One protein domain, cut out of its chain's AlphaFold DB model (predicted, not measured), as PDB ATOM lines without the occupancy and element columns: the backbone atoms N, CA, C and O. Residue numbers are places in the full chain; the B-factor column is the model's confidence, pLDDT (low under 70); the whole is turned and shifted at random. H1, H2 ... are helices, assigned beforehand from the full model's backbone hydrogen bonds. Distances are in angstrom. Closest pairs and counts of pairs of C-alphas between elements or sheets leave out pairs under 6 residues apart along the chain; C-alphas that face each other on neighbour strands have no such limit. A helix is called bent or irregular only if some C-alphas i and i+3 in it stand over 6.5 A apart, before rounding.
ATOM      1  N   ALA A  25     153.442 122.060 228.353       75.56
ATOM      2  CA  ALA A  25     153.526 121.603 229.740       75.56
ATOM      3  C   ALA A  25     154.251 122.621 230.641       75.56
ATOM      4  O   ALA A  25     153.777 122.935 231.739       75.56
ATOM      5  N   ASP A  26     155.354 123.199 230.165       75.94
ATOM      6  CA  ASP A  26     156.090 124.226 230.902       75.94
ATOM      7  C   ASP A  26     155.343 125.562 230.952       75.94
ATOM      8  O   ASP A  26     155.391 126.241 231.980       75.94
ATOM      9  N   ALA A  27     154.564 125.911 229.925       72.81
ATOM     10  CA  ALA A  27     153.653 127.052 229.961       72.81
ATOM     11  C   ALA A  27     152.558 126.869 231.027       72.81
ATOM     12  O   ALA A  27     152.283 127.796 231.788       72.81
ATOM     13  N   ALA A  28     151.980 125.670 231.160       76.00
ATOM     14  CA  ALA A  28     151.012 125.372 232.219       76.00
ATOM     15  C   ALA A  28     151.648 125.463 233.621       76.00
ATOM     16  O   ALA A  28     151.085 126.048 234.556       76.00
ATOM     17  N   LYS A  29     152.874 124.951 233.771       84.00
ATOM     18  CA  LYS A  29     153.655 125.059 235.010       84.00
ATOM     19  C   LYS A  29     154.016 126.509 235.338       84.00
ATOM     20  O   LYS A  29     153.948 126.907 236.500       84.00
ATOM     21  N   GLN A  30     154.350 127.322 234.342       80.81
ATOM     22  CA  GLN A  30     154.564 128.756 234.526       80.81
ATOM     23  C   GLN A  30     153.275 129.484 234.883       80.81
ATOM     24  O   GLN A  30     153.305 130.316 235.778       80.81
ATOM     25  N   GLY A  31     152.146 129.139 234.262       81.00
ATOM     26  CA  GLY A  31     150.840 129.703 234.598       81.00
ATOM     27  C   GLY A  31     150.495 129.475 236.069       81.00
ATOM     28  O   GLY A  31     150.190 130.420 236.794       81.00
ATOM     29  N   SER A  32     150.649 128.242 236.559       82.50
ATOM     30  CA  SER A  32     150.424 127.943 237.983       82.50
ATOM     31  C   SER A  32     151.396 128.686 238.911       82.50
ATOM     32  O   SER A  32     150.983 129.208 239.949       82.50
ATOM     33  N   ARG A  33     152.676 128.813 238.534       84.81
ATOM     34  CA  ARG A  33     153.657 129.626 239.276       84.81
ATOM     35  C   ARG A  33     153.303 131.110 239.267       84.81
ATOM     36  O   ARG A  33     153.395 131.749 240.310       84.81
ATOM     37  N   ALA A  34     152.877 131.647 238.130       84.44
ATOM     38  CA  ALA A  34     152.473 133.035 237.965       84.44
ATOM     39  C   ALA A  34     151.290 133.373 238.869       84.44
ATOM     40  O   ALA A  34     151.352 134.349 239.617       84.44
ATOM     41  N   VAL A  35     150.262 132.520 238.875       87.38
ATOM     42  CA  VAL A  35     149.115 132.644 239.783       87.38
ATOM     43  C   VAL A  35     149.582 132.601 241.236       87.38
ATOM     44  O   VAL A  35     149.266 133.505 242.006       87.38
ATOM     45  N   LYS A  36     150.397 131.604 241.605       90.81
ATOM     46  CA  LYS A  36     150.914 131.462 242.971       90.81
ATOM     47  C   LYS A  36     151.677 132.705 243.429       90.81
ATOM     48  O   LYS A  36     151.415 133.203 244.519       90.81
ATOM     49  N   TYR A  37     152.608 133.210 242.624       89.00
ATOM     50  CA  TYR A  37     153.417 134.372 242.990       89.00
ATOM     51  C   TYR A  37     152.603 135.662 243.025       89.00
ATOM     52  O   TYR A  37     152.787 136.459 243.938       89.00
ATOM     53  N   THR A  38     151.668 135.840 242.095       89.25
ATOM     54  CA  THR A  38     150.774 137.003 242.088       89.25
ATOM     55  C   THR A  38     149.894 137.019 243.335       89.25
ATOM     56  O   THR A  38     149.801 138.046 244.001       89.25
ATOM     57  N   LEU A  39     149.315 135.873 243.708       91.56
ATOM     58  CA  LEU A  39     148.523 135.739 244.934       91.56
ATOM     59  C   LEU A  39     149.365 135.975 246.190       91.56
ATOM     60  O   LEU A  39     148.936 136.704 247.078       91.56
ATOM     61  N   LEU A  40     150.567 135.396 246.256       93.00
ATOM     62  CA  LEU A  40     151.466 135.559 247.399       93.00
ATOM     63  C   LEU A  40     151.873 137.029 247.585       93.00
ATOM     64  O   LEU A  40     151.808 137.548 248.695       93.00
ATOM     65  N   MET A  41     152.253 137.713 246.500       91.38
ATOM     66  CA  MET A  41     152.632 139.130 246.543       91.38
ATOM     67  C   MET A  41     151.436 140.028 246.840       91.38
ATOM     68  O   MET A  41     151.558 140.962 247.630       91.38
ATOM     69  N   GLY A  42     150.266 139.703 246.285       89.06
ATOM     70  CA  GLY A  42     149.011 140.343 246.656       89.06
ATOM     71  C   GLY A  42     148.775 140.240 248.159       89.06
ATOM     72  O   GLY A  42     148.602 141.253 248.817       89.06
ATOM     73  N   LEU A  43     148.868 139.045 248.736       92.94
ATOM     74  CA  LEU A  43     148.650 138.835 250.165       92.94
ATOM     75  C   LEU A  43     149.673 139.586 251.034       92.94
ATOM     76  O   LEU A  43     149.289 140.223 252.014       92.94
ATOM     77  N   PHE A  44     150.953 139.570 250.654       93.44
ATOM     78  CA  PHE A  44     152.020 140.237 251.402       93.44
ATOM     79  C   PHE A  44     151.934 141.761 251.415       93.44
ATOM     80  O   PHE A  44     152.329 142.365 252.407       93.44
ATOM     81  N   PHE A  45     151.430 142.390 250.355       93.81
ATOM     82  CA  PHE A  45     151.297 143.848 250.313       93.81
ATOM     83  C   PHE A  45     149.899 144.316 250.713       93.81
ATOM     84  O   PHE A  45     149.764 145.339 251.378       93.81
ATOM     85  N   LEU A  46     148.855 143.560 250.383       93.56
ATOM     86  CA  LEU A  46     147.481 143.951 250.670       93.56
ATOM     87  C   LEU A  46     147.169 143.833 252.165       93.56
ATOM     88  O   LEU A  46     146.654 144.790 252.730       93.56
ATOM     89  N   LEU A  47     147.550 142.738 252.841       93.94
ATOM     90  CA  LEU A  47     147.232 142.568 254.267       93.94
ATOM     91  C   LEU A  47     147.833 143.663 255.165       93.94
ATOM     92  O   LEU A  47     147.072 144.269 255.927       93.94
ATOM     93  N   PRO A  48     149.142 143.986 255.096       93.88
ATOM     94  CA  PRO A  48     149.709 145.032 255.943       93.88
ATOM     95  C   PRO A  48     149.149 146.416 255.613       93.88
ATOM     96  O   PRO A  48     148.908 147.202 256.524       93.88
ATOM     97  N   ASN A  49     148.895 146.708 254.332       96.00
ATOM     98  CA  ASN A  49     148.324 147.988 253.914       96.00
ATOM     99  C   ASN A  49     146.864 148.138 254.363       96.00
ATOM    100  O   ASN A  49     146.487 149.196 254.861       96.00
ATOM    101  N   THR A  50     146.050 147.085 254.256       95.44
ATOM    102  CA  THR A  50     144.676 147.080 254.776       95.44
ATOM    103  C   THR A  50     144.664 147.210 256.299       95.44
ATOM    104  O   THR A  50     143.874 147.986 256.832       95.44
ATOM    105  N   GLY A  51     145.565 146.517 257.003       96.06
ATOM    106  CA  GLY A  51     145.719 146.653 258.452       96.06
ATOM    107  C   GLY A  51     146.120 148.070 258.871       96.06
ATOM    108  O   GLY A  51     145.513 148.638 259.779       96.06
ATOM    109  N   ALA A  52     147.087 148.676 258.175       95.50
ATOM    110  CA  ALA A  52     147.500 150.056 258.413       95.50
ATOM    111  C   ALA A  52     146.365 151.050 258.132       95.50
ATOM    112  O   ALA A  52     146.132 151.950 258.931       95.50
ATOM    113  N   LEU A  53     145.606 150.860 257.052       96.56
ATOM    114  CA  LEU A  53     144.445 151.695 256.752       96.56
ATOM    115  C   LEU A  53     143.371 151.592 257.842       96.56
ATOM    116  O   LEU A  53     142.879 152.615 258.310       96.56
ATOM    117  N   ALA A  54     143.037 150.377 258.283       96.62
ATOM    118  CA  ALA A  54     142.065 150.165 259.353       96.62
ATOM    119  C   ALA A  54     142.512 150.834 260.664       96.62
ATOM    120  O   ALA A  54     141.736 151.566 261.279       96.62
ATOM    121  N   ALA A  55     143.777 150.658 261.056       95.31
ATOM    122  CA  ALA A  55     144.343 151.320 262.231       95.31
ATOM    123  C   ALA A  55     144.343 152.853 262.090       95.31
ATOM    124  O   ALA A  55     144.017 153.562 263.041       95.31
ATOM    125  N   GLY A  56     144.660 153.365 260.898       94.25
ATOM    126  CA  GLY A  56     144.641 154.792 260.588       94.25
ATOM    127  C   GLY A  56     143.242 155.389 260.699       94.25
ATOM    128  O   GLY A  56     143.088 156.460 261.278       94.25
ATOM    129  N   LEU A  57     142.214 154.677 260.224       94.25
ATOM    130  CA  LEU A  57     140.811 155.080 260.368       94.25
ATOM    131  C   LEU A  57     140.387 155.125 261.839       94.25
ATOM    132  O   LEU A  57     139.801 156.114 262.276       94.25
ATOM    133  N   VAL A  58     140.727 154.100 262.625       93.38
ATOM    134  CA  VAL A  58     140.443 154.086 264.071       93.38
ATOM    135  C   VAL A  58     141.122 155.266 264.772       93.38
ATOM    136  O   VAL A  58     140.481 155.971 265.555       93.38
ATOM    137  N   GLY A  59     142.395 155.534 264.472       89.06
ATOM    138  CA  GLY A  59     143.121 156.684 265.018       89.06
ATOM    139  C   GLY A  59     142.509 158.025 264.609       89.06
ATOM    140  O   GLY A  59     142.363 158.924 265.434       89.06
ATOM    141  N   PHE A  60     142.079 158.137 263.353       90.50
ATOM    142  CA  PHE A  60     141.451 159.341 262.819       90.50
ATOM    143  C   PHE A  60     140.123 159.673 263.518       90.50
ATOM    144  O   PHE A  60     139.893 160.829 263.868       90.50
ATOM    145  N   PHE A  61     139.267 158.675 263.770       89.69
ATOM    146  CA  PHE A  61     137.967 158.896 264.416       89.69
ATOM    147  C   PHE A  61     138.036 158.994 265.946       89.69
ATOM    148  O   PHE A  61     137.209 159.678 266.544       89.69
ATOM    149  N   SER A  62     139.009 158.347 266.593       86.69
ATOM    150  CA  SER A  62     139.121 158.345 268.062       86.69
ATOM    151  C   SER A  62     139.686 159.642 268.646       86.69
ATOM    152  O   SER A  62     139.331 160.015 269.760       86.69
ATOM    153  N   ALA A  63     140.550 160.343 267.908       72.38
ATOM    154  CA  ALA A  63     141.331 161.463 268.436       72.38
ATOM    155  C   ALA A  63     140.883 162.848 267.919       72.38
ATOM    156  O   ALA A  63     141.649 163.812 268.012       72.38
ATOM    157  N   GLY A  64     139.667 162.942 267.366       71.00
ATOM    158  CA  GLY A  64     139.086 164.168 266.807       71.00
ATOM    159  C   GLY A  64     139.613 164.527 265.411       71.00
ATOM    160  O   GLY A  64     140.781 164.316 265.083       71.00
ATOM    161  N   ILE A  65     138.742 165.095 264.569       75.50
ATOM    162  CA  ILE A  65     139.068 165.424 263.174       75.50
ATOM    163  C   ILE A  65     139.926 166.694 263.132       75.50
ATOM    164  O   ILE A  65     139.442 167.800 263.357       75.50
ATOM    165  N   THR A  66     141.213 166.540 262.820       81.62
ATOM    166  CA  THR A  66     142.144 167.649 262.550       81.62
ATOM    167  C   THR A  66     142.672 167.539 261.119       81.62
ATOM    168  O   THR A  66     142.944 166.434 260.648       81.62
ATOM    169  N   GLY A  67     142.881 168.667 260.427       77.94
ATOM    170  CA  GLY A  67     143.342 168.672 259.028       77.94
ATOM    171  C   GLY A  67     144.647 167.895 258.788       77.94
ATOM    172  O   GLY A  67     144.764 167.171 257.804       77.94
ATOM    173  N   LEU A  68     145.593 167.952 259.735       87.25
ATOM    174  CA  LEU A  68     146.854 167.196 259.667       87.25
ATOM    175  C   LEU A  68     146.646 165.672 259.718       87.25
ATOM    176  O   LEU A  68     147.315 164.938 258.995       87.25
ATOM    177  N   LYS A  69     145.684 165.183 260.510       87.50
ATOM    178  CA  LYS A  69     145.369 163.746 260.589       87.50
ATOM    179  C   LYS A  69     144.741 163.240 259.292       87.50
ATOM    180  O   LYS A  69     145.033 162.124 258.870       87.50
ATOM    181  N   GLY A  70     143.945 164.082 258.629       90.12
ATOM    182  CA  GLY A  70     143.394 163.789 257.303       90.12
ATOM    183  C   GLY A  70     144.492 163.637 256.249       90.12
ATOM    184  O   GLY A  70     144.458 162.697 255.458       90.12
ATOM    185  N   LEU A  71     145.515 164.499 256.297       93.12
ATOM    186  CA  LEU A  71     146.689 164.381 255.433       93.12
ATOM    187  C   LEU A  71     147.444 163.064 255.673       93.12
ATOM    188  O   LEU A  71     147.771 162.372 254.713       93.12
ATOM    189  N   TYR A  72     147.697 162.678 256.928       94.00
ATOM    190  CA  TYR A  72     148.386 161.415 257.221       94.00
ATOM    191  C   TYR A  72     147.578 160.186 256.797       94.00
ATOM    192  O   TYR A  72     148.151 159.241 256.257       94.00
ATOM    193  N   LEU A  73     146.253 160.206 256.967       94.38
ATOM    194  CA  LEU A  73     145.381 159.139 256.474       94.38
ATOM    195  C   LEU A  73     145.443 159.027 254.943       94.38
ATOM    196  O   LEU A  73     145.548 157.927 254.404       94.38
ATOM    197  N   PHE A  74     145.446 160.162 254.238       94.56
ATOM    198  CA  PHE A  74     145.639 160.186 252.790       94.56
ATOM    199  C   PHE A  74     147.006 159.611 252.382       94.56
ATOM    200  O   PHE A  74     147.083 158.814 251.448       94.56
ATOM    201  N   LEU A  75     148.077 159.943 253.111       96.19
ATOM    202  CA  LEU A  75     149.416 159.402 252.861       96.19
ATOM    203  C   LEU A  75     149.503 157.885 253.099       96.19
ATOM    204  O   LEU A  75     150.172 157.204 252.325       96.19
ATOM    205  N   ILE A  76     148.795 157.342 254.096       96.56
ATOM    206  CA  ILE A  76     148.671 155.886 254.322       96.56
ATOM    207  C   ILE A  76     148.060 155.199 253.095       96.56
ATOM    208  O   ILE A  76     148.598 154.197 252.611       96.56
ATOM    209  N   ILE A  77     146.968 155.756 252.561       96.31
ATOM    210  CA  ILE A  77     146.297 155.233 251.362       96.31
ATOM    211  C   ILE A  77     147.238 155.303 250.158       96.31
ATOM    212  O   ILE A  77     147.398 154.311 249.446       96.31
ATOM    213  N   LEU A  78     147.888 156.451 249.943       97.19
ATOM    214  CA  LEU A  78     148.777 156.663 248.804       97.19
ATOM    215  C   LEU A  78     149.986 155.719 248.842       97.19
ATOM    216  O   LEU A  78     150.291 155.080 247.838       97.19
ATOM    217  N   ALA A  79     150.642 155.582 249.997       95.38
ATOM    218  CA  ALA A  79     151.766 154.664 250.177       95.38
ATOM    219  C   ALA A  79     151.342 153.195 250.003       95.38
ATOM    220  O   ALA A  79     152.050 152.405 249.372       95.38
ATOM    221  N   GLY A  80     150.157 152.831 250.502       95.44
ATOM    222  CA  GLY A  80     149.611 151.486 250.347       95.44
ATOM    223  C   GLY A  80     149.293 151.150 248.890       95.44
ATOM    224  O   GLY A  80     149.693 150.103 248.386       95.44
ATOM    225  N   ALA A  81     148.646 152.068 248.172       95.25
ATOM    226  CA  ALA A  81     148.366 151.906 246.749       95.25
ATOM    227  C   ALA A  81     149.660 151.838 245.922       95.25
ATOM    228  O   ALA A  81     149.822 150.928 245.107       95.25
ATOM    229  N   ALA A  82     150.605 152.750 246.166       95.75
ATOM    230  CA  ALA A  82     151.879 152.794 245.455       95.75
ATOM    231  C   ALA A  82     152.694 151.507 245.651       95.75
ATOM    232  O   ALA A  82     153.228 150.968 244.682       95.75
ATOM    233  N   SER A  83     152.753 150.975 246.875       95.06
ATOM    234  CA  SER A  83     153.463 149.722 247.150       95.06
ATOM    235  C   SER A  83     152.791 148.511 246.497       95.06
ATOM    236  O   SER A  83     153.493 147.678 245.926       95.06
ATOM    237  N   CYS A  84     151.456 148.435 246.486       94.69
ATOM    238  CA  CYS A  84     150.726 147.391 245.759       94.69
ATOM    239  C   CYS A  84     150.989 147.447 244.244       94.69
ATOM    240  O   CYS A  84     151.266 146.415 243.631       94.69
ATOM    241  N   VAL A  85     150.949 148.641 243.642       94.50
ATOM    242  CA  VAL A  85     151.245 148.829 242.210       94.50
ATOM    243  C   VAL A  85     152.696 148.455 241.899       94.50
ATOM    244  O   VAL A  85     152.948 147.722 240.943       94.50
ATOM    245  N   ALA A  86     153.648 148.894 242.726       93.06
ATOM    246  CA  ALA A  86     155.058 148.550 242.569       93.06
ATOM    247  C   ALA A  86     155.288 147.032 242.671       93.06
ATOM    248  O   ALA A  86     155.957 146.453 241.815       93.06
ATOM    249  N   ALA A  87     154.685 146.368 243.662       93.19
ATOM    250  CA  ALA A  87     154.783 144.922 243.833       93.19
ATOM    251  C   ALA A  87     154.185 144.158 242.641       93.19
ATOM    252  O   ALA A  87     154.798 143.204 242.150       93.19
ATOM    253  N   ALA A  88     153.030 144.594 242.132       91.50
ATOM    254  CA  ALA A  88     152.409 144.012 240.945       91.50
ATOM    255  C   ALA A  88     153.309 144.165 239.708       91.50
ATOM    256  O   ALA A  88     153.564 143.184 239.007       91.50
ATOM    257  N   TYR A  89     153.859 145.362 239.481       91.75
ATOM    258  CA  TYR A  89     154.766 145.634 238.367       91.75
ATOM    259  C   TYR A  89     156.051 144.792 238.435       91.75
ATOM    260  O   TYR A  89     156.427 144.148 237.454       91.75
ATOM    261  N   CYS A  90     156.712 144.742 239.596       90.06
ATOM    262  CA  CYS A  90     157.924 143.945 239.782       90.06
ATOM    263  C   CYS A  90     157.660 142.443 239.610       90.06
ATOM    264  O   CYS A  90     158.466 141.747 238.990       90.06
ATOM    265  N   THR A  91     156.521 141.947 240.102       91.06
ATOM    266  CA  THR A  91     156.104 140.546 239.924       91.06
ATOM    267  C   THR A  91     155.838 140.232 238.455       91.06
ATOM    268  O   THR A  91     156.345 139.240 237.940       91.06
ATOM    269  N   TYR A  92     155.106 141.099 237.755       86.88
ATOM    270  CA  TYR A  92     154.827 140.952 236.328       86.88
ATOM    271  C   TYR A  92     156.114 140.899 235.498       86.88
ATOM    272  O   TYR A  92     156.306 139.976 234.705       86.88
ATOM    273  N   ARG A  93     157.041 141.836 235.737       86.50
ATOM    274  CA  ARG A  93     158.350 141.849 235.074       86.50
ATOM    275  C   ARG A  93     159.137 140.567 235.353       86.50
ATOM    276  O   ARG A  93     159.718 140.008 234.427       86.50
ATOM    277  N   PHE A  94     159.141 140.099 236.603       88.25
ATOM    278  CA  PHE A  94     159.820 138.859 236.975       88.25
ATOM    279  C   PHE A  94     159.276 137.653 236.203       88.25
ATOM    280  O   PHE A  94     160.058 136.868 235.664       88.25
ATOM    281  N   LEU A  95     157.946 137.538 236.119       86.44
ATOM    282  CA  LEU A  95     157.270 136.447 235.420       86.44
ATOM    283  C   LEU A  95     157.564 136.462 233.921       86.44
ATOM    284  O   LEU A  95     157.913 135.422 233.377       86.44
ATOM    285  N   ILE A  96     157.510 137.628 233.270       81.56
ATOM    286  CA  ILE A  96     157.851 137.740 231.844       81.56
ATOM    287  C   ILE A  96     159.279 137.275 231.576       81.56
ATOM    288  O   ILE A  96     159.505 136.482 230.665       81.56
ATOM    289  N   ILE A  97     160.250 137.747 232.361       82.06
ATOM    290  CA  ILE A  97     161.656 137.391 232.138       82.06
ATOM    291  C   ILE A  97     161.882 135.893 232.395       82.06
ATOM    292  O   ILE A  97     162.640 135.261 231.661       82.06
ATOM    293  N   ASP A  98     161.211 135.306 233.390       83.25
ATOM    294  CA  ASP A  98     161.278 133.863 233.659       83.25
ATOM    295  C   ASP A  98     160.658 133.038 232.516       83.25
ATOM    296  O   ASP A  98     161.261 132.070 232.047       83.25
ATOM    297  N   THR A  99     159.514 133.475 231.980       78.44
ATOM    298  CA  THR A  99     158.877 132.873 230.800       78.44
ATOM    299  C   THR A  99     159.778 132.928 229.570       78.44
ATOM    300  O   THR A  99     159.934 131.922 228.869       78.44
ATOM    301  N   ILE A 100     160.407 134.078 229.314       75.56
ATOM    302  CA  ILE A 100     161.347 134.249 228.205       75.56
ATOM    303  C   ILE A 100     162.571 133.348 228.399       75.56
ATOM    304  O   ILE A 100     162.997 132.705 227.445       75.56
ATOM    305  N   ARG A 101     163.110 133.239 229.620       80.94
ATOM    306  CA  ARG A 101     164.257 132.369 229.927       80.94
ATOM    307  C   ARG A 101     163.968 130.900 229.625       80.94
ATOM    308  O   ARG A 101     164.801 130.230 229.023       80.94
ATOM    309  N   ILE A 102     162.810 130.398 230.044       77.88
ATOM    310  CA  ILE A 102     162.417 129.008 229.778       77.88
ATOM    311  C   ILE A 102     162.225 128.800 228.272       77.88
ATOM    312  O   ILE A 102     162.779 127.859 227.713       77.88
ATOM    313  N   SER A 103     161.528 129.724 227.601       70.69
ATOM    314  CA  SER A 103     161.340 129.681 226.143       70.69
ATOM    315  C   SER A 103     162.677 129.699 225.394       70.69
ATOM    316  O   SER A 103     162.856 128.956 224.434       70.69
ATOM    317  N   TYR A 104     163.644 130.491 225.864       74.38
ATOM    318  CA  TYR A 104     165.000 130.535 225.323       74.38
ATOM    319  C   TYR A 104     165.724 129.186 225.440       74.38
ATOM    320  O   TYR A 104     166.382 128.774 224.490       74.38
ATOM    321  N   GLY A 105     165.551 128.454 226.546       72.88
ATOM    322  CA  GLY A 105     166.123 127.111 226.703       72.88
ATOM    323  C   GLY A 105     165.646 126.118 225.636       72.88
ATOM    324  O   GLY A 105     166.436 125.322 225.134       72.88
ATOM    325  N   TYR A 106     164.382 126.211 225.214       68.44
ATOM    326  CA  TYR A 106     163.854 125.403 224.105       68.44
ATOM    327  C   TYR A 106     164.417 125.805 222.734       68.44
ATOM    328  O   TYR A 106     164.382 125.018 221.792       68.44
ATOM    329  N   LEU A 107     164.957 127.018 222.616       67.81
ATOM    330  CA  LEU A 107     165.514 127.570 221.380       67.81
ATOM    331  C   LEU A 107     167.030 127.392 221.275       67.81
ATOM    332  O   LEU A 107     167.592 127.590 220.201       67.81
ATOM    333  N   THR A 108     167.700 126.975 222.349       71.56
ATOM    334  CA  THR A 108     169.128 126.634 222.372       71.56
ATOM    335  C   THR A 108     169.607 125.791 221.175       71.56
ATOM    336  O   THR A 108     170.585 126.197 220.543       71.56
ATOM    337  N   PRO A 109     168.974 124.657 220.802       67.81
ATOM    338  CA  PRO A 109     169.436 123.858 219.661       67.81
ATOM    339  C   PRO A 109     169.357 124.621 218.331       67.81
ATOM    340  O   PRO A 109     170.197 124.430 217.453       67.81
ATOM    341  N   LEU A 110     168.392 125.532 218.199       65.25
ATOM    342  CA  LEU A 110     168.260 126.404 217.038       65.25
ATOM    343  C   LEU A 110     169.377 127.452 217.015       65.25
ATOM    344  O   LEU A 110     170.049 127.600 215.999       65.25
ATOM    345  N   PHE A 111     169.638 128.109 218.147       67.81
ATOM    346  CA  PHE A 111     170.761 129.043 218.286       67.81
ATOM    347  C   PHE A 111     172.109 128.389 217.959       67.81
ATOM    348  O   PHE A 111     172.929 129.001 217.277       67.81
ATOM    349  N   ARG A 112     172.325 127.134 218.373       71.81
ATOM    350  CA  ARG A 112     173.524 126.361 218.009       71.81
ATOM    351  C   ARG A 112     173.632 126.109 216.507       71.81
ATOM    352  O   ARG A 112     174.687 126.369 215.936       71.81
ATOM    353  N   LYS A 113     172.549 125.664 215.855       66.00
ATOM    354  CA  LYS A 113     172.524 125.456 214.392       66.00
ATOM    355  C   LYS A 113     172.814 126.748 213.626       66.00
ATOM    356  O   LYS A 113     173.569 126.725 212.660       66.00
ATOM    357  N   LEU A 114     172.272 127.873 214.088       65.62
ATOM    358  CA  LEU A 114     172.553 129.186 213.506       65.62
ATOM    359  C   LEU A 114     174.032 129.565 213.638       65.62
ATOM    360  O   LEU A 114     174.656 129.922 212.645       65.62
ATOM    361  N   CYS A 115     174.612 129.436 214.835       67.88
ATOM    362  CA  CYS A 115     176.027 129.747 215.053       67.88
ATOM    363  C   CYS A 115     176.954 128.845 214.219       67.88
ATOM    364  O   CYS A 115     177.945 129.330 213.678       67.88
ATOM    365  N   GLY A 116     176.600 127.565 214.050       66.94
ATOM    366  CA  GLY A 116     177.302 126.638 213.157       66.94
ATOM    367  C   GLY A 116     177.263 127.073 211.688       66.94
ATOM    368  O   GLY A 116     178.310 127.194 211.059       66.94
ATOM    369  N   GLY A 117     176.081 127.412 211.159       62.81
ATOM    370  CA  GLY A 117     175.947 127.890 209.775       62.81
ATOM    371  C   GLY A 117     176.665 129.221 209.510       62.81
ATOM    372  O   GLY A 117     177.181 129.449 208.413       62.81
ATOM    373  N   ILE A 118     176.752 130.092 210.520       63.41
ATOM    374  CA  ILE A 118     177.548 131.327 210.450       63.41
ATOM    375  C   ILE A 118     179.039 130.986 210.351       63.41
ATOM    376  O   ILE A 118     179.732 131.510 209.479       63.41
ATOM    377  N   ALA A 119     179.528 130.081 211.198       64.75
ATOM    378  CA  ALA A 119     180.928 129.676 211.213       64.75
ATOM    379  C   ALA A 119     181.380 129.010 209.903       64.75
ATOM    380  O   ALA A 119     182.456 129.323 209.396       64.75
ATOM    381  N   GLU A 120     180.537 128.166 209.303       65.12
ATOM    382  CA  GLU A 120     180.801 127.555 207.992       65.12
ATOM    383  C   GLU A 120     180.941 128.604 206.879       65.12
ATOM    384  O   GLU A 120     181.856 128.536 206.055       65.12
ATOM    385  N   LYS A 121     180.085 129.632 206.870       61.78
ATOM    386  CA  LYS A 121     180.151 130.712 205.871       61.78
ATOM    387  C   LYS A 121     181.297 131.697 206.101       61.78
ATOM    388  O   LYS A 121     181.716 132.358 205.151       61.78
ATOM    389  N   ILE A 122     181.783 131.826 207.335       59.94
ATOM    390  CA  ILE A 122     182.998 132.589 207.654       59.94
ATOM    391  C   ILE A 122     184.230 131.825 207.157       59.94
ATOM    392  O   ILE A 122     185.077 132.417 206.490       59.94
ATOM    393  N   ALA A 123     184.286 130.509 207.384       60.81
ATOM    394  CA  ALA A 123     185.352 129.651 206.865       60.81
ATOM    395  C   ALA A 123     185.425 129.659 205.323       60.81
ATOM    396  O   ALA A 123     186.505 129.513 204.756       60.81
ATOM    397  N   ALA A 124     184.300 129.904 204.641       61.41
ATOM    398  CA  ALA A 124     184.226 130.034 203.184       61.41
ATOM    399  C   ALA A 124     184.743 131.380 202.613       61.41
ATOM    400  O   ALA A 124     184.723 131.570 201.398       61.41
ATOM    401  N   GLY A 125     185.203 132.325 203.447       52.78
ATOM    402  CA  GLY A 125     185.992 133.487 203.005       52.78
ATOM    403  C   GLY A 125     185.241 134.626 202.297       52.78
ATOM    404  O   GLY A 125     185.882 135.484 201.691       52.78
ATOM    405  N   SER A 126     183.906 134.685 202.353       49.41
ATOM    406  CA  SER A 126     183.141 135.753 201.685       49.41
ATOM    407  C   SER A 126     182.932 136.968 202.614       49.41
ATOM    408  O   SER A 126     182.107 136.927 203.508       49.41
ATOM    409  N   GLU A 127     183.652 138.072 202.417       51.50
ATOM    410  CA  GLU A 127     183.403 139.406 203.022       51.50
ATOM    411  C   GLU A 127     183.516 139.616 204.559       51.50
ATOM    412  O   GLU A 127     183.451 138.705 205.380       51.50
ATOM    413  N   SER A 128     183.699 140.895 204.933       55.00
ATOM    414  CA  SER A 128     184.007 141.403 206.282       55.00
ATOM    415  C   SER A 128     182.983 141.002 207.368       55.00
ATOM    416  O   SER A 128     181.777 141.192 207.175       55.00
ATOM    417  N   PRO A 129     183.444 140.543 208.554       54.44
ATOM    418  CA  PRO A 129     182.592 140.027 209.633       54.44
ATOM    419  C   PRO A 129     181.604 141.059 210.204       54.44
ATOM    420  O   PRO A 129     180.516 140.695 210.645       54.44
ATOM    421  N   ILE A 130     181.929 142.353 210.146       51.03
ATOM    422  CA  ILE A 130     181.118 143.424 210.755       51.03
ATOM    423  C   ILE A 130     179.863 143.723 209.921       51.03
ATOM    424  O   ILE A 130     178.776 143.886 210.473       51.03
ATOM    425  N   LYS A 131     179.992 143.750 208.587       50.69
ATOM    426  CA  LYS A 131     178.870 144.025 207.675       50.69
ATOM    427  C   LYS A 131     177.894 142.842 207.620       50.69
ATOM    428  O   LYS A 131     176.688 143.046 207.586       50.69
ATOM    429  N   LYS A 132     178.413 141.610 207.743       55.62
ATOM    430  CA  LYS A 132     177.598 140.399 207.906       55.62
ATOM    431  C   LYS A 132     176.822 140.382 209.223       55.62
ATOM    432  O   LYS A 132     175.681 139.961 209.212       55.62
ATOM    433  N   GLY A 133     177.379 140.843 210.344       51.53
ATOM    434  CA  GLY A 133     176.690 140.747 211.641       51.53
ATOM    435  C   GLY A 133     175.322 141.430 211.697       51.53
ATOM    436  O   GLY A 133     174.424 140.914 212.358       51.53
ATOM    437  N   TYR A 134     175.156 142.540 210.975       50.31
ATOM    438  CA  TYR A 134     173.894 143.280 210.899       50.31
ATOM    439  C   TYR A 134     172.895 142.657 209.913       50.31
ATOM    440  O   TYR A 134     171.793 142.315 210.334       50.31
ATOM    441  N   ASP A 135     173.291 142.404 208.658       55.25
ATOM    442  CA  ASP A 135     172.416 141.758 207.655       55.25
ATOM    443  C   ASP A 135     171.997 140.337 208.082       55.25
ATOM    444  O   ASP A 135     170.923 139.841 207.733       55.25
ATOM    445  N   TRP A 136     172.830 139.655 208.875       56.06
ATOM    446  CA  TRP A 136     172.524 138.319 209.376       56.06
ATOM    447  C   TRP A 136     171.561 138.312 210.550       56.06
ATOM    448  O   TRP A 136     170.763 137.389 210.617       56.06
ATOM    449  N   ALA A 137     171.577 139.299 211.450       52.44
ATOM    450  CA  ALA A 137     170.566 139.375 212.508       52.44
ATOM    451  C   ALA A 137     169.151 139.465 211.906       52.44
ATOM    452  O   ALA A 137     168.233 138.791 212.376       52.44
ATOM    453  N   GLU A 138     169.018 140.213 210.809       53.75
ATOM    454  CA  GLU A 138     167.792 140.343 210.017       53.75
ATOM    455  C   GLU A 138     167.457 139.040 209.265       53.75
ATOM    456  O   GLU A 138     166.378 138.483 209.443       53.75
ATOM    457  N   THR A 139     168.426 138.443 208.559       56.66
ATOM    458  CA  THR A 139     168.233 137.155 207.854       56.66
ATOM    459  C   THR A 139     167.897 135.994 208.808       56.66
ATOM    460  O   THR A 139     167.166 135.067 208.458       56.66
ATOM    461  N   ILE A 140     168.429 136.016 210.033       55.81
ATOM    462  CA  ILE A 140     168.158 135.037 211.094       55.81
ATOM    463  C   ILE A 140     166.757 135.242 211.658       55.81
ATOM    464  O   ILE A 140     166.051 134.256 211.882       55.81
ATOM    465  N   ALA A 141     166.354 136.496 211.879       53.81
ATOM    466  CA  ALA A 141     164.992 136.822 212.270       53.81
ATOM    467  C   ALA A 141     164.004 136.309 211.216       53.81
ATOM    468  O   ALA A 141     163.061 135.614 211.587       53.81
ATOM    469  N   ASP A 142     164.290 136.509 209.927       56.62
ATOM    470  CA  ASP A 142     163.473 136.026 208.809       56.62
ATOM    471  C   ASP A 142     163.474 134.497 208.674       56.62
ATOM    472  O   ASP A 142     162.418 133.885 208.526       56.62
ATOM    473  N   SER A 143     164.623 133.834 208.829       54.91
ATOM    474  CA  SER A 143     164.718 132.362 208.789       54.91
ATOM    475  C   SER A 143     163.972 131.712 209.959       54.91
ATOM    476  O   SER A 143     163.316 130.677 209.814       54.91
ATOM    477  N   PHE A 144     164.032 132.340 211.135       58.12
ATOM    478  CA  PHE A 144     163.228 131.965 212.293       58.12
ATOM    479  C   PHE A 144     161.739 132.225 212.033       58.12
ATOM    480  O   PHE A 144     160.879 131.415 212.394       58.12
ATOM    481  N   GLN A 145     161.432 133.339 211.366       54.09
ATOM    482  CA  GLN A 145     160.094 133.716 210.947       54.09
ATOM    483  C   GLN A 145     159.510 132.658 210.002       54.09
ATOM    484  O   GLN A 145     158.372 132.249 210.207       54.09
ATOM    485  N   GLU A 146     160.274 132.168 209.036       57.97
ATOM    486  CA  GLU A 146     159.825 131.238 208.005       57.97
ATOM    487  C   GLU A 146     159.710 129.793 208.516       57.97
ATOM    488  O   GLU A 146     158.677 129.152 208.316       57.97
ATOM    489  N   ALA A 147     160.690 129.311 209.289       56.12
ATOM    490  CA  ALA A 147     160.684 127.947 209.827       56.12
ATOM    491  C   ALA A 147     159.618 127.709 210.917       56.12
ATOM    492  O   ALA A 147     159.163 126.580 211.106       56.12
ATOM    493  N   TYR A 148     159.205 128.758 211.638       56.81
ATOM    494  CA  TYR A 148     158.349 128.625 212.824       56.81
ATOM    495  C   TYR A 148     157.072 129.477 212.808       56.81
ATOM    496  O   TYR A 148     156.347 129.492 213.809       56.81
ATOM    497  N   ASN A 149     156.739 130.114 211.674       53.31
ATOM    498  CA  ASN A 149     155.545 130.960 211.489       53.31
ATOM    499  C   ASN A 149     154.238 130.307 211.975       53.31
ATOM    500  O   ASN A 149     153.326 130.997 212.419       53.31
ATOM    501  N   SER A 150     154.155 128.976 211.894       55.12
ATOM    502  CA  SER A 150     152.936 128.201 212.129       55.12
ATOM    503  C   SER A 150     152.908 127.403 213.440       55.12
ATOM    504  O   SER A 150     151.833 126.955 213.832       55.12
ATOM    505  N   ARG A 151     154.043 127.206 214.131       55.56
ATOM    506  CA  ARG A 151     154.125 126.304 215.306       55.56
ATOM    507  C   ARG A 151     154.479 126.983 216.629       55.56
ATOM    508  O   ARG A 151     154.271 126.379 217.677       55.56
ATOM    509  N   ILE A 152     154.985 128.218 216.605       59.44
ATOM    510  CA  ILE A 152     155.335 128.966 217.820       59.44
ATOM    511  C   ILE A 152     154.285 130.058 218.085       59.44
ATOM    512  O   ILE A 152     153.983 130.843 217.185       59.44
ATOM    513  N   PRO A 153     153.746 130.169 219.316       60.00
ATOM    514  CA  PRO A 153     152.872 131.272 219.703       60.00
ATOM    515  C   PRO A 153     153.490 132.646 219.405       60.00
ATOM    516  O   PRO A 153     154.663 132.888 219.699       60.00
ATOM    517  N   TRP A 154     152.678 133.579 218.896       62.12
ATOM    518  CA  TRP A 154     153.110 134.924 218.474       62.12
ATOM    519  C   TRP A 154     153.940 135.675 219.530       62.12
ATOM    520  O   TRP A 154     154.859 136.421 219.198       62.12
ATOM    521  N   LEU A 155     153.626 135.449 220.809       58.56
ATOM    522  CA  LEU A 155     154.289 136.074 221.945       58.56
ATOM    523  C   LEU A 155     155.741 135.596 222.100       58.56
ATOM    524  O   LEU A 155     156.638 136.404 222.329       58.56
ATOM    525  N   ILE A 156     155.978 134.292 221.922       60.97
ATOM    526  CA  ILE A 156     157.321 133.703 221.967       60.97
ATOM    527  C   ILE A 156     158.115 134.208 220.768       60.97
ATOM    528  O   ILE A 156     159.234 134.673 220.935       60.97
ATOM    529  N   ARG A 157     157.508 134.222 219.580       62.03
ATOM    530  CA  ARG A 157     158.154 134.726 218.366       62.03
ATOM    531  C   ARG A 157     158.664 136.160 218.520       62.03
ATOM    532  O   ARG A 157     159.830 136.416 218.235       62.03
ATOM    533  N   LYS A 158     157.827 137.065 219.041       65.50
ATOM    534  CA  LYS A 158     158.240 138.443 219.347       65.50
ATOM    535  C   LYS A 158     159.342 138.507 220.400       65.50
ATOM    536  O   LYS A 158     160.243 139.324 220.273       65.50
ATOM    537  N   GLY A 159     159.283 137.656 221.426       63.94
ATOM    538  CA  GLY A 159     160.329 137.580 222.446       63.94
ATOM    539  C   GLY A 159     161.684 137.164 221.870       63.94
ATOM    540  O   GLY A 159     162.703 137.752 222.219       63.94
ATOM    541  N   VAL A 160     161.700 136.193 220.957       64.19
ATOM    542  CA  VAL A 160     162.923 135.724 220.288       64.19
ATOM    543  C   VAL A 160     163.480 136.773 219.345       64.19
ATOM    544  O   VAL A 160     164.668 137.067 219.416       64.19
ATOM    545  N   GLN A 161     162.621 137.370 218.519       66.56
ATOM    546  CA  GLN A 161     163.000 138.462 217.630       66.56
ATOM    547  C   GLN A 161     163.613 139.626 218.422       66.56
ATOM    548  O   GLN A 161     164.706 140.077 218.106       66.56
ATOM    549  N   PHE A 162     162.975 140.027 219.525       68.50
ATOM    550  CA  PHE A 162     163.488 141.083 220.396       68.50
ATOM    551  C   PHE A 162     164.862 140.753 220.999       68.50
ATOM    552  O   PHE A 162     165.710 141.633 221.117       68.50
ATOM    553  N   ILE A 163     165.103 139.497 221.391       67.44
ATOM    554  CA  ILE A 163     166.425 139.080 221.880       67.44
ATOM    555  C   ILE A 163     167.447 139.149 220.745       67.44
ATOM    556  O   ILE A 163     168.521 139.706 220.951       67.44
ATOM    557  N   LEU A 164     167.118 138.612 219.567       66.00
ATOM    558  CA  LEU A 164     168.011 138.559 218.408       66.00
ATOM    559  C   LEU A 164     168.443 139.950 217.931       66.00
ATOM    560  O   LEU A 164     169.630 140.167 217.714       66.00
ATOM    561  N   GLU A 165     167.511 140.900 217.855       66.75
ATOM    562  CA  GLU A 165     167.774 142.292 217.453       66.75
ATOM    563  C   GLU A 165     168.704 143.044 218.425       66.75
ATOM    564  O   GLU A 165     169.319 144.043 218.063       66.75
ATOM    565  N   GLN A 166     168.805 142.589 219.676       70.19
ATOM    566  CA  GLN A 166     169.589 143.243 220.728       70.19
ATOM    567  C   GLN A 166     170.968 142.603 220.955       70.19
ATOM    568  O   GLN A 166     171.734 143.064 221.813       70.19
ATOM    569  N   ILE A 167     171.285 141.519 220.244       70.56
ATOM    570  CA  ILE A 167     172.597 140.875 220.316       70.56
ATOM    571  C   ILE A 167     173.556 141.619 219.379       70.56
ATOM    572  O   ILE A 167     173.289 141.707 218.180       70.56
ATOM    573  N   PRO A 168     174.710 142.101 219.874       70.62
ATOM    574  CA  PRO A 168     175.733 142.706 219.032       70.62
ATOM    575  C   PRO A 168     176.529 141.609 218.307       70.62
ATOM    576  O   PRO A 168     177.689 141.349 218.617       70.62
ATOM    577  N   PHE A 169     175.896 140.930 217.343       66.81
ATOM    578  CA  PHE A 169     176.506 139.813 216.612       66.81
ATOM    579  C   PHE A 169     177.816 140.212 215.922       66.81
ATOM    580  O   PHE A 169     178.752 139.418 215.902       66.81
ATOM    581  N   GLY A 170     177.913 141.441 215.405       62.50
ATOM    582  CA  GLY A 170     179.139 141.962 214.792       62.50
ATOM    583  C   GLY A 170     180.331 142.005 215.756       62.50
ATOM    584  O   GLY A 170     181.411 141.537 215.402       62.50
ATOM    585  N   ASP A 171     180.120 142.485 216.986       65.56
ATOM    586  CA  ASP A 171     181.176 142.564 218.005       65.56
ATOM    587  C   ASP A 171     181.589 141.170 218.487       65.56
ATOM    588  O   ASP A 171     182.777 140.866 218.592       65.56
ATOM    589  N   ILE A 172     180.612 140.288 218.732       70.06
ATOM    590  CA  ILE A 172     180.886 138.914 219.172       70.06
ATOM    591  C   ILE A 172     181.657 138.152 218.081       70.06
ATOM    592  O   ILE A 172     182.632 137.467 218.380       70.06
ATOM    593  N   MET A 173     181.280 138.306 216.809       66.06
ATOM    594  CA  MET A 173     182.007 137.686 215.698       66.06
ATOM    595  C   MET A 173     183.426 138.227 215.545       66.06
ATOM    596  O   MET A 173     184.333 137.443 215.272       66.06
ATOM    597  N   TYR A 174     183.642 139.532 215.742       65.94
ATOM    598  CA  TYR A 174     184.987 140.103 215.736       65.94
ATOM    599  C   TYR A 174     185.865 139.430 216.798       65.94
ATOM    600  O   TYR A 174     186.931 138.913 216.469       65.94
ATOM    601  N   HIS A 175     185.376 139.315 218.037       66.56
ATOM    602  CA  HIS A 175     186.102 138.647 219.121       66.56
ATOM    603  C   HIS A 175     186.385 137.162 218.845       66.56
ATOM    604  O   HIS A 175     187.509 136.708 219.036       66.56
ATOM    605  N   VAL A 176     185.407 136.410 218.330       65.44
ATOM    606  CA  VAL A 176     185.590 134.987 217.990       65.44
ATOM    607  C   VAL A 176     186.581 134.801 216.832       65.44
ATOM    608  O   VAL A 176     187.398 133.884 216.868       65.44
ATOM    609  N   SER A 177     186.555 135.673 215.819       61.88
ATOM    610  CA  SER A 177     187.481 135.600 214.676       61.88
ATOM    611  C   SER A 177     188.940 135.891 215.046       61.88
ATOM    612  O   SER A 177     189.848 135.398 214.382       61.88
ATOM    613  N   VAL A 178     189.166 136.664 216.114       57.03
ATOM    614  CA  VAL A 178     190.504 136.980 216.636       57.03
ATOM    615  C   VAL A 178     191.068 135.820 217.467       57.03
ATOM    616  O   VAL A 178     192.261 135.540 217.372       57.03
ATOM    617  N   ASP A 179     190.223 135.118 218.230       54.84
ATOM    618  CA  ASP A 179     190.649 134.030 219.127       54.84
ATOM    619  C   ASP A 179     190.706 132.643 218.463       54.84
ATOM    620  O   ASP A 179     191.422 131.759 218.937       54.84
ATOM    621  N   THR A 180     189.975 132.420 217.367       54.72
ATOM    622  CA  THR A 180     189.858 131.088 216.749       54.72
ATOM    623  C   THR A 180     190.409 131.087 215.323       54.72
ATOM    624  O   THR A 180     189.706 131.373 214.362       54.72
ATOM    625  N   SER A 181     191.672 130.683 215.173       56.06
ATOM    626  CA  SER A 181     192.299 130.310 213.889       56.06
ATOM    627  C   SER A 181     191.911 128.892 213.416       56.06
ATOM    628  O   SER A 181     192.576 128.310 212.562       56.06
ATOM    629  N   GLY A 182     190.857 128.318 214.005       55.53
ATOM    630  CA  GLY A 182     190.490 126.905 213.914       55.53
ATOM    631  C   GLY A 182     189.260 126.620 213.053       55.53
ATOM    632  O   GLY A 182     188.505 127.514 212.678       55.53
ATOM    633  N   GLU A 183     189.078 125.338 212.746       61.31
ATOM    634  CA  GLU A 183     188.032 124.784 211.883       61.31
ATOM    635  C   GLU A 183     186.607 125.263 212.248       61.31
ATOM    636  O   GLU A 183     186.278 125.474 213.419       61.31
ATOM    637  N   ALA A 184     185.731 125.371 211.238       62.91
ATOM    638  CA  ALA A 184     184.354 125.878 211.347       62.91
ATOM    639  C   ALA A 184     183.524 125.352 212.550       62.91
ATOM    640  O   ALA A 184     182.801 126.151 213.153       62.91
ATOM    641  N   PRO A 185     183.629 124.077 212.983       63.28
ATOM    642  CA  PRO A 185     182.886 123.589 214.147       63.28
ATOM    643  C   PRO A 185     183.276 124.285 215.462       63.28
ATOM    644  O   PRO A 185     182.419 124.538 216.309       63.28
ATOM    645  N   GLN A 186     184.557 124.625 215.635       69.69
ATOM    646  CA  GLN A 186     185.063 125.268 216.854       69.69
ATOM    647  C   GLN A 186     184.656 126.743 216.922       69.69
ATOM    648  O   GLN A 186     184.268 127.238 217.981       69.69
ATOM    649  N   VAL A 187     184.670 127.424 215.774       68.19
ATOM    650  CA  VAL A 187     184.181 128.803 215.627       68.19
ATOM    651  C   VAL A 187     182.684 128.879 215.948       68.19
ATOM    652  O   VAL A 187     182.252 129.787 216.656       68.19
ATOM    653  N   GLY A 188     181.893 127.896 215.496       67.75
ATOM    654  CA  GLY A 188     180.449 127.834 215.745       67.75
ATOM    655  C   GLY A 188     180.088 127.670 217.224       67.75
ATOM    656  O   GLY A 188     179.234 128.399 217.730       67.75
ATOM    657  N   GLU A 189     180.762 126.770 217.946       76.75
ATOM    658  CA  GLU A 189     180.497 126.572 219.382       76.75
ATOM    659  C   GLU A 189     181.011 127.749 220.231       76.75
ATOM    660  O   GLU A 189     180.361 128.141 221.205       76.75
ATOM    661  N   SER A 190     182.133 128.370 219.846       76.50
ATOM    662  CA  SER A 190     182.649 129.584 220.499       76.50
ATOM    663  C   SER A 190     181.681 130.762 220.330       76.50
ATOM    664  O   SER A 190     181.311 131.417 221.309       76.50
ATOM    665  N   LEU A 191     181.171 130.966 219.110       73.56
ATOM    666  CA  LEU A 191     180.171 131.990 218.803       73.56
ATOM    667  C   LEU A 191     178.871 131.773 219.581       73.56
ATOM    668  O   LEU A 191     178.328 132.718 220.162       73.56
ATOM    669  N   TYR A 192     178.405 130.525 219.657       80.25
ATOM    670  CA  TYR A 192     177.249 130.163 220.471       80.25
ATOM    671  C   TYR A 192     177.485 130.477 221.954       80.25
ATOM    672  O   TYR A 192     176.650 131.124 222.582       80.25
ATOM    673  N   THR A 193     178.631 130.077 222.506       82.94
ATOM    674  CA  THR A 193     178.946 130.242 223.932       82.94
ATOM    675  C   THR A 193     179.002 131.714 224.334       82.94
ATOM    676  O   THR A 193     178.425 132.100 225.352       82.94
ATOM    677  N   GLN A 194     179.647 132.560 223.527       80.88
ATOM    678  CA  GLN A 194     179.711 133.997 223.803       80.88
ATOM    679  C   GLN A 194     178.338 134.670 223.676       80.88
ATOM    680  O   GLN A 194     177.975 135.509 224.505       80.88
ATOM    681  N   THR A 195     177.536 134.253 222.694       76.56
ATOM    682  CA  THR A 195     176.172 134.764 222.495       76.56
ATOM    683  C   THR A 195     175.238 134.353 223.638       76.56
ATOM    684  O   THR A 195     174.539 135.197 224.200       76.56
ATOM    685  N   ASP A 196     175.261 133.085 224.048       82.00
ATOM    686  CA  ASP A 196     174.494 132.569 225.189       82.00
ATOM    687  C   ASP A 196     174.900 133.266 226.498       82.00
ATOM    688  O   ASP A 196     174.040 133.699 227.273       82.00
ATOM    689  N   ALA A 197     176.202 133.468 226.723       84.12
ATOM    690  CA  ALA A 197     176.701 134.212 227.876       84.12
ATOM    691  C   ALA A 197     176.213 135.670 227.877       84.12
ATOM    692  O   ALA A 197     175.783 136.171 228.924       84.12
ATOM    693  N   TYR A 198     176.224 136.342 226.720       82.75
ATOM    694  CA  TYR A 198     175.694 137.699 226.579       82.75
ATOM    695  C   TYR A 198     174.196 137.750 226.895       82.75
ATOM    696  O   TYR A 198     173.775 138.565 227.717       82.75
ATOM    697  N   ILE A 199     173.393 136.842 226.330       79.81
ATOM    698  CA  ILE A 199     171.942 136.802 226.556       79.81
ATOM    699  C   ILE A 199     171.634 136.547 228.033       79.81
ATOM    700  O   ILE A 199     170.867 137.293 228.655       79.81
ATOM    701  N   LYS A 200     172.282 135.543 228.638       82.62
ATOM    702  CA  LYS A 200     172.119 135.226 230.063       82.62
ATOM    703  C   LYS A 200     172.495 136.404 230.951       82.62
ATOM    704  O   LYS A 200     171.754 136.722 231.882       82.62
ATOM    705  N   LYS A 201     173.602 137.086 230.660       83.62
ATOM    706  CA  LYS A 201     174.062 138.233 231.449       83.62
ATOM    707  C   LYS A 201     173.195 139.477 231.248       83.62
ATOM    708  O   LYS A 201     172.965 140.209 232.203       83.62
ATOM    709  N   ARG A 202     172.721 139.740 230.031       80.00
ATOM    710  CA  ARG A 202     172.005 140.977 229.693       80.00
ATOM    711  C   ARG A 202     170.517 140.913 230.024       80.00
ATOM    712  O   ARG A 202     169.984 141.882 230.556       80.00
ATOM    713  N   PHE A 203     169.862 139.794 229.722       76.62
ATOM    714  CA  PHE A 203     168.406 139.663 229.837       76.62
ATOM    715  C   PHE A 203     167.968 138.892 231.076       76.62
ATOM    716  O   PHE A 203     166.901 139.168 231.623       76.62
ATOM    717  N   PHE A 204     168.774 137.930 231.532       81.19
ATOM    718  CA  PHE A 204     168.374 137.032 232.616       81.19
ATOM    719  C   PHE A 204     169.062 137.328 233.947       81.19
ATOM    720  O   PHE A 204     168.523 136.932 234.987       81.19
ATOM    721  N   ALA A 205     170.208 138.011 233.954       76.12
ATOM    722  CA  ALA A 205     170.878 138.377 235.193       76.12
ATOM    723  C   ALA A 205     170.047 139.394 235.981       76.12
ATOM    724  O   ALA A 205     169.450 140.315 235.428       76.12
ATOM    725  N   GLY A 206     169.987 139.209 237.299       73.00
ATOM    726  CA  GLY A 206     169.227 140.084 238.191       73.00
ATOM    727  C   GLY A 206     167.719 139.822 238.236       73.00
ATOM    728  O   GLY A 206     167.038 140.452 239.045       73.00
ATOM    729  N   ASN A 207     167.183 138.872 237.452       82.19
ATOM    730  CA  ASN A 207     165.788 138.456 237.595       82.19
ATOM    731  C   ASN A 207     165.597 137.672 238.903       82.19
ATOM    732  O   ASN A 207     165.845 136.467 238.963       82.19
ATOM    733  N   SER A 208     165.208 138.371 239.968       86.12
ATOM    734  CA  SER A 208     165.018 137.806 241.305       86.12
ATOM    735  C   SER A 208     163.885 138.513 242.046       86.12
ATOM    736  O   SER A 208     163.583 139.677 241.781       86.12
ATOM    737  N   MET A 209     163.289 137.825 243.020       86.50
ATOM    738  CA  MET A 209     162.294 138.401 243.936       86.50
ATOM    739  C   MET A 209     162.923 139.099 245.151       86.50
ATOM    740  O   MET A 209     162.221 139.455 246.093       86.50
ATOM    741  N   ASN A 210     164.237 139.353 245.131       89.19
ATOM    742  CA  ASN A 210     164.944 140.008 246.236       89.19
ATOM    743  C   ASN A 210     164.406 141.415 246.531       89.19
ATOM    744  O   ASN A 210     164.606 141.927 247.629       89.19
ATOM    745  N   TRP A 211     163.687 142.025 245.584       89.50
ATOM    746  CA  TRP A 211     163.035 143.312 245.796       89.50
ATOM    747  C   TRP A 211     162.010 143.306 246.931       89.50
ATOM    748  O   TRP A 211     161.832 144.316 247.607       89.50
ATOM    749  N   VAL A 212     161.393 142.153 247.199       92.56
ATOM    750  CA  VAL A 212     160.431 141.980 248.293       92.56
ATOM    751  C   VAL A 212     161.101 142.222 249.645       92.56
ATOM    752  O   VAL A 212     160.498 142.832 250.525       92.56
ATOM    753  N   LEU A 213     162.364 141.800 249.791       91.31
ATOM    754  CA  LEU A 213     163.112 141.879 251.049       91.31
ATOM    755  C   LEU A 213     163.390 143.313 251.496       91.31
ATOM    756  O   LEU A 213     163.600 143.534 252.683       91.31
ATOM    757  N   TRP A 214     163.385 144.283 250.581       92.38
ATOM    758  CA  TRP A 214     163.548 145.692 250.938       92.38
ATOM    759  C   TRP A 214     162.249 146.489 250.802       92.38
ATOM    760  O   TRP A 214     161.979 147.338 251.649       92.38
ATOM    761  N   LEU A 215     161.407 146.202 249.802       92.75
ATOM    762  CA  LEU A 215     160.183 146.972 249.559       92.75
ATOM    763  C   LEU A 215     159.136 146.750 250.656       92.75
ATOM    764  O   LEU A 215     158.488 147.704 251.085       92.75
ATOM    765  N   LEU A 216     158.977 145.507 251.122       93.12
ATOM    766  CA  LEU A 216     157.977 145.182 252.135       93.12
ATOM    767  C   LEU A 216     158.315 145.816 253.497       93.12
ATOM    768  O   LEU A 216     157.466 146.545 254.011       93.12
ATOM    769  N   PRO A 217     159.543 145.677 254.047       94.31
ATOM    770  CA  PRO A 217     159.920 146.389 255.268       94.31
ATOM    771  C   PRO A 217     159.853 147.910 255.127       94.31
ATOM    772  O   PRO A 217     159.348 148.573 256.030       94.31
ATOM    773  N   ALA A 218     160.305 148.470 253.999       94.75
ATOM    774  CA  ALA A 218     160.240 149.913 253.764       94.75
ATOM    775  C   ALA A 218     158.793 150.428 253.797       94.75
ATOM    776  O   ALA A 218     158.511 151.423 254.466       94.75
ATOM    777  N   ASN A 219     157.866 149.719 253.141       95.62
ATOM    778  CA  ASN A 219     156.443 150.041 253.186       95.62
ATOM    779  C   ASN A 219     155.893 149.951 254.619       95.62
ATOM    780  O   ASN A 219     155.253 150.888 255.087       95.62
ATOM    781  N   THR A 220     156.181 148.872 255.353       94.44
ATOM    782  CA  THR A 220     155.710 148.707 256.739       94.44
ATOM    783  C   THR A 220     156.226 149.807 257.670       94.44
ATOM    784  O   THR A 220     155.449 150.352 258.453       94.44
ATOM    785  N   ILE A 221     157.509 150.171 257.575       96.25
ATOM    786  CA  ILE A 221     158.107 151.247 258.380       96.25
ATOM    787  C   ILE A 221     157.433 152.584 258.061       96.25
ATOM    788  O   ILE A 221     157.042 153.307 258.978       96.25
ATOM    789  N   LEU A 222     157.250 152.896 256.776       95.88
ATOM    790  CA  LEU A 222     156.609 154.136 256.342       95.88
ATOM    791  C   LEU A 222     155.166 154.241 256.861       95.88
ATOM    792  O   LEU A 222     154.785 155.266 257.427       95.88
ATOM    793  N   GLN A 223     154.391 153.160 256.744       94.81
ATOM    794  CA  GLN A 223     153.026 153.089 257.269       94.81
ATOM    795  C   GLN A 223     152.991 153.283 258.790       94.81
ATOM    796  O   GLN A 223     152.158 154.027 259.311       94.81
ATOM    797  N   PHE A 224     153.926 152.669 259.519       95.69
ATOM    798  CA  PHE A 224     154.016 152.814 260.970       95.69
ATOM    799  C   PHE A 224     154.323 154.255 261.404       95.69
ATOM    800  O   PHE A 224     153.746 154.737 262.380       95.69
ATOM    801  N   ILE A 225     155.187 154.963 260.668       95.94
ATOM    802  CA  ILE A 225     155.486 156.380 260.920       95.94
ATOM    803  C   ILE A 225     154.215 157.224 260.787       95.94
ATOM    804  O   ILE A 225     153.904 158.001 261.689       95.94
ATOM    805  N   PHE A 226     153.445 157.051 259.709       94.19
ATOM    806  CA  PHE A 226     152.203 157.803 259.523       94.19
ATOM    807  C   PHE A 226     151.158 157.482 260.587       94.19
ATOM    808  O   PHE A 226     150.535 158.396 261.124       94.19
ATOM    809  N   LEU A 227     151.020 156.210 260.968       95.00
ATOM    810  CA  LEU A 227     150.141 155.818 262.068       95.00
ATOM    811  C   LEU A 227     150.524 156.513 263.373       95.00
ATOM    812  O   LEU A 227     149.668 157.103 264.030       95.00
ATOM    813  N   LYS A 228     151.810 156.519 263.735       93.75
ATOM    814  CA  LYS A 228     152.290 157.213 264.939       93.75
ATOM    815  C   LYS A 228     151.945 158.701 264.943       93.75
ATOM    816  O   LYS A 228     151.663 159.235 266.009       93.75
ATOM    817  N   LEU A 229     151.950 159.354 263.782       91.94
ATOM    818  CA  LEU A 229     151.583 160.765 263.650       91.94
ATOM    819  C   LEU A 229     150.070 161.011 263.763       91.94
ATOM    820  O   LEU A 229     149.677 162.087 264.196       91.94
ATOM    821  N   ILE A 230     149.227 160.031 263.418       90.75
ATOM    822  CA  ILE A 230     147.767 160.114 263.605       90.75
ATOM    823  C   ILE A 230     147.381 159.967 265.082       90.75
ATOM    824  O   ILE A 230     146.484 160.668 265.553       90.75
ATOM    825  N   PHE A 231     148.040 159.052 265.797       87.19
ATOM    826  CA  PHE A 231     147.775 158.768 267.213       87.19
ATOM    827  C   PHE A 231     148.443 159.750 268.188       87.19
ATOM    828  O   PHE A 231     148.249 159.623 269.397       87.19
ATOM    829  N   LYS A 232     149.241 160.691 267.680       82.19
ATOM    830  CA  LYS A 232     149.792 161.806 268.455       82.19
ATOM    831  C   LYS A 232     148.784 162.953 268.535       82.19
ATOM    832  O   LYS A 232     148.795 163.628 269.583       82.19
TER     833      LYS A 232
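Overview. This is residues 25 to 232 of the 232 residues of an uncharacterized protein of Breznakiella homolactica (UniProt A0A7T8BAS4). This is a long stalk with a head: H1, the arm H2a and H7 lie side by side as an up-and-down bundle of three, each running against the one before it in the chain, and at one end H2b, H3, H4, H5 and H6 form a head of shorter helices, several of them crossed. The long helix H2 joins the two parts, bending between H2a in the stalk and H2b in the head. The printed part has 208 residues with seven named helices, H1 to H7 in chain order, no named strand, and the class is all helix. It is extended, with a radius of gyration of the C-alphas of 25.7 A, and its outline is a rod spanning 85 by 35 by 22 A.

Along the chain. H2, residues 67 to 123, was assigned as one helix by its hydrogen bonds but is bent: C-alphas 106 and 109 are 7.3 A apart. Its arm H2a, residues 67 to 106, is 59.3 A long from C-alpha 67 at (143.342, 168.672, 259.028), and H2b, residues 109 to 123, is 21.2 A long. H1, residues 25 to 62, is 55.0 A long and begins at C-alpha 25 at (153.526, 121.603, 229.740). H7, residues 209 to 230, is 32.7 A long and ends at C-alpha 230 at (147.767, 160.114, 263.605). H6, residues 184 to 204, is 28.8 A long, and H3, residues 129 to 148, is 27.0 A long with a kink of 35 degrees near residue 136. H4 holds residues 154 to 165 and H5 residues 169 to 179.

Arrangement. H2 is the hub, touching four other helices. H2a and H1 form a helical hairpin at a shallow tilt of 7 degrees, and their closest C-alphas, of Asn 49 and Gly 80, are 5.2 A apart. H2a touches H7, opposite ways at 6 degrees, closest at the C-alphas of Lys 69 and Ile 230, 5.3 A. H1 touches H7 with residues 44 to 60 alone. H4 touches H2a about perpendicular, at 83 degrees, closest at the C-alphas of Ile 100 and Gly 159, 6.7 A. H2b touches H6 at a steep tilt of 47 degrees, with the C-alphas of Gly 116 and Gly 188 closest at 4.2 A. H3 touches H5 at a steep tilt of 59 degrees, with the C-alphas of Gly 133 and Gly 170 closest at 4.2 A. H7 is apart from H3, H4, H5 and H6, among others. Every O i to N i+4 pair is within hydrogen-bond range in H2a, H2b, H4, H5 and H6, against 33 of 34 in H1, 13 of 16 in H3 and 15 of 18 in H7.

Size, cuts and confidence. The two C-alphas farthest apart, of Gly 64 and Ala 124, are 85.2 A apart. The printed part has no cut, and its six links are tight. The mean pLDDT of the printed part is 77.1, and 77 residues are under 70, among them residues 113 to 165 and 173 to 188.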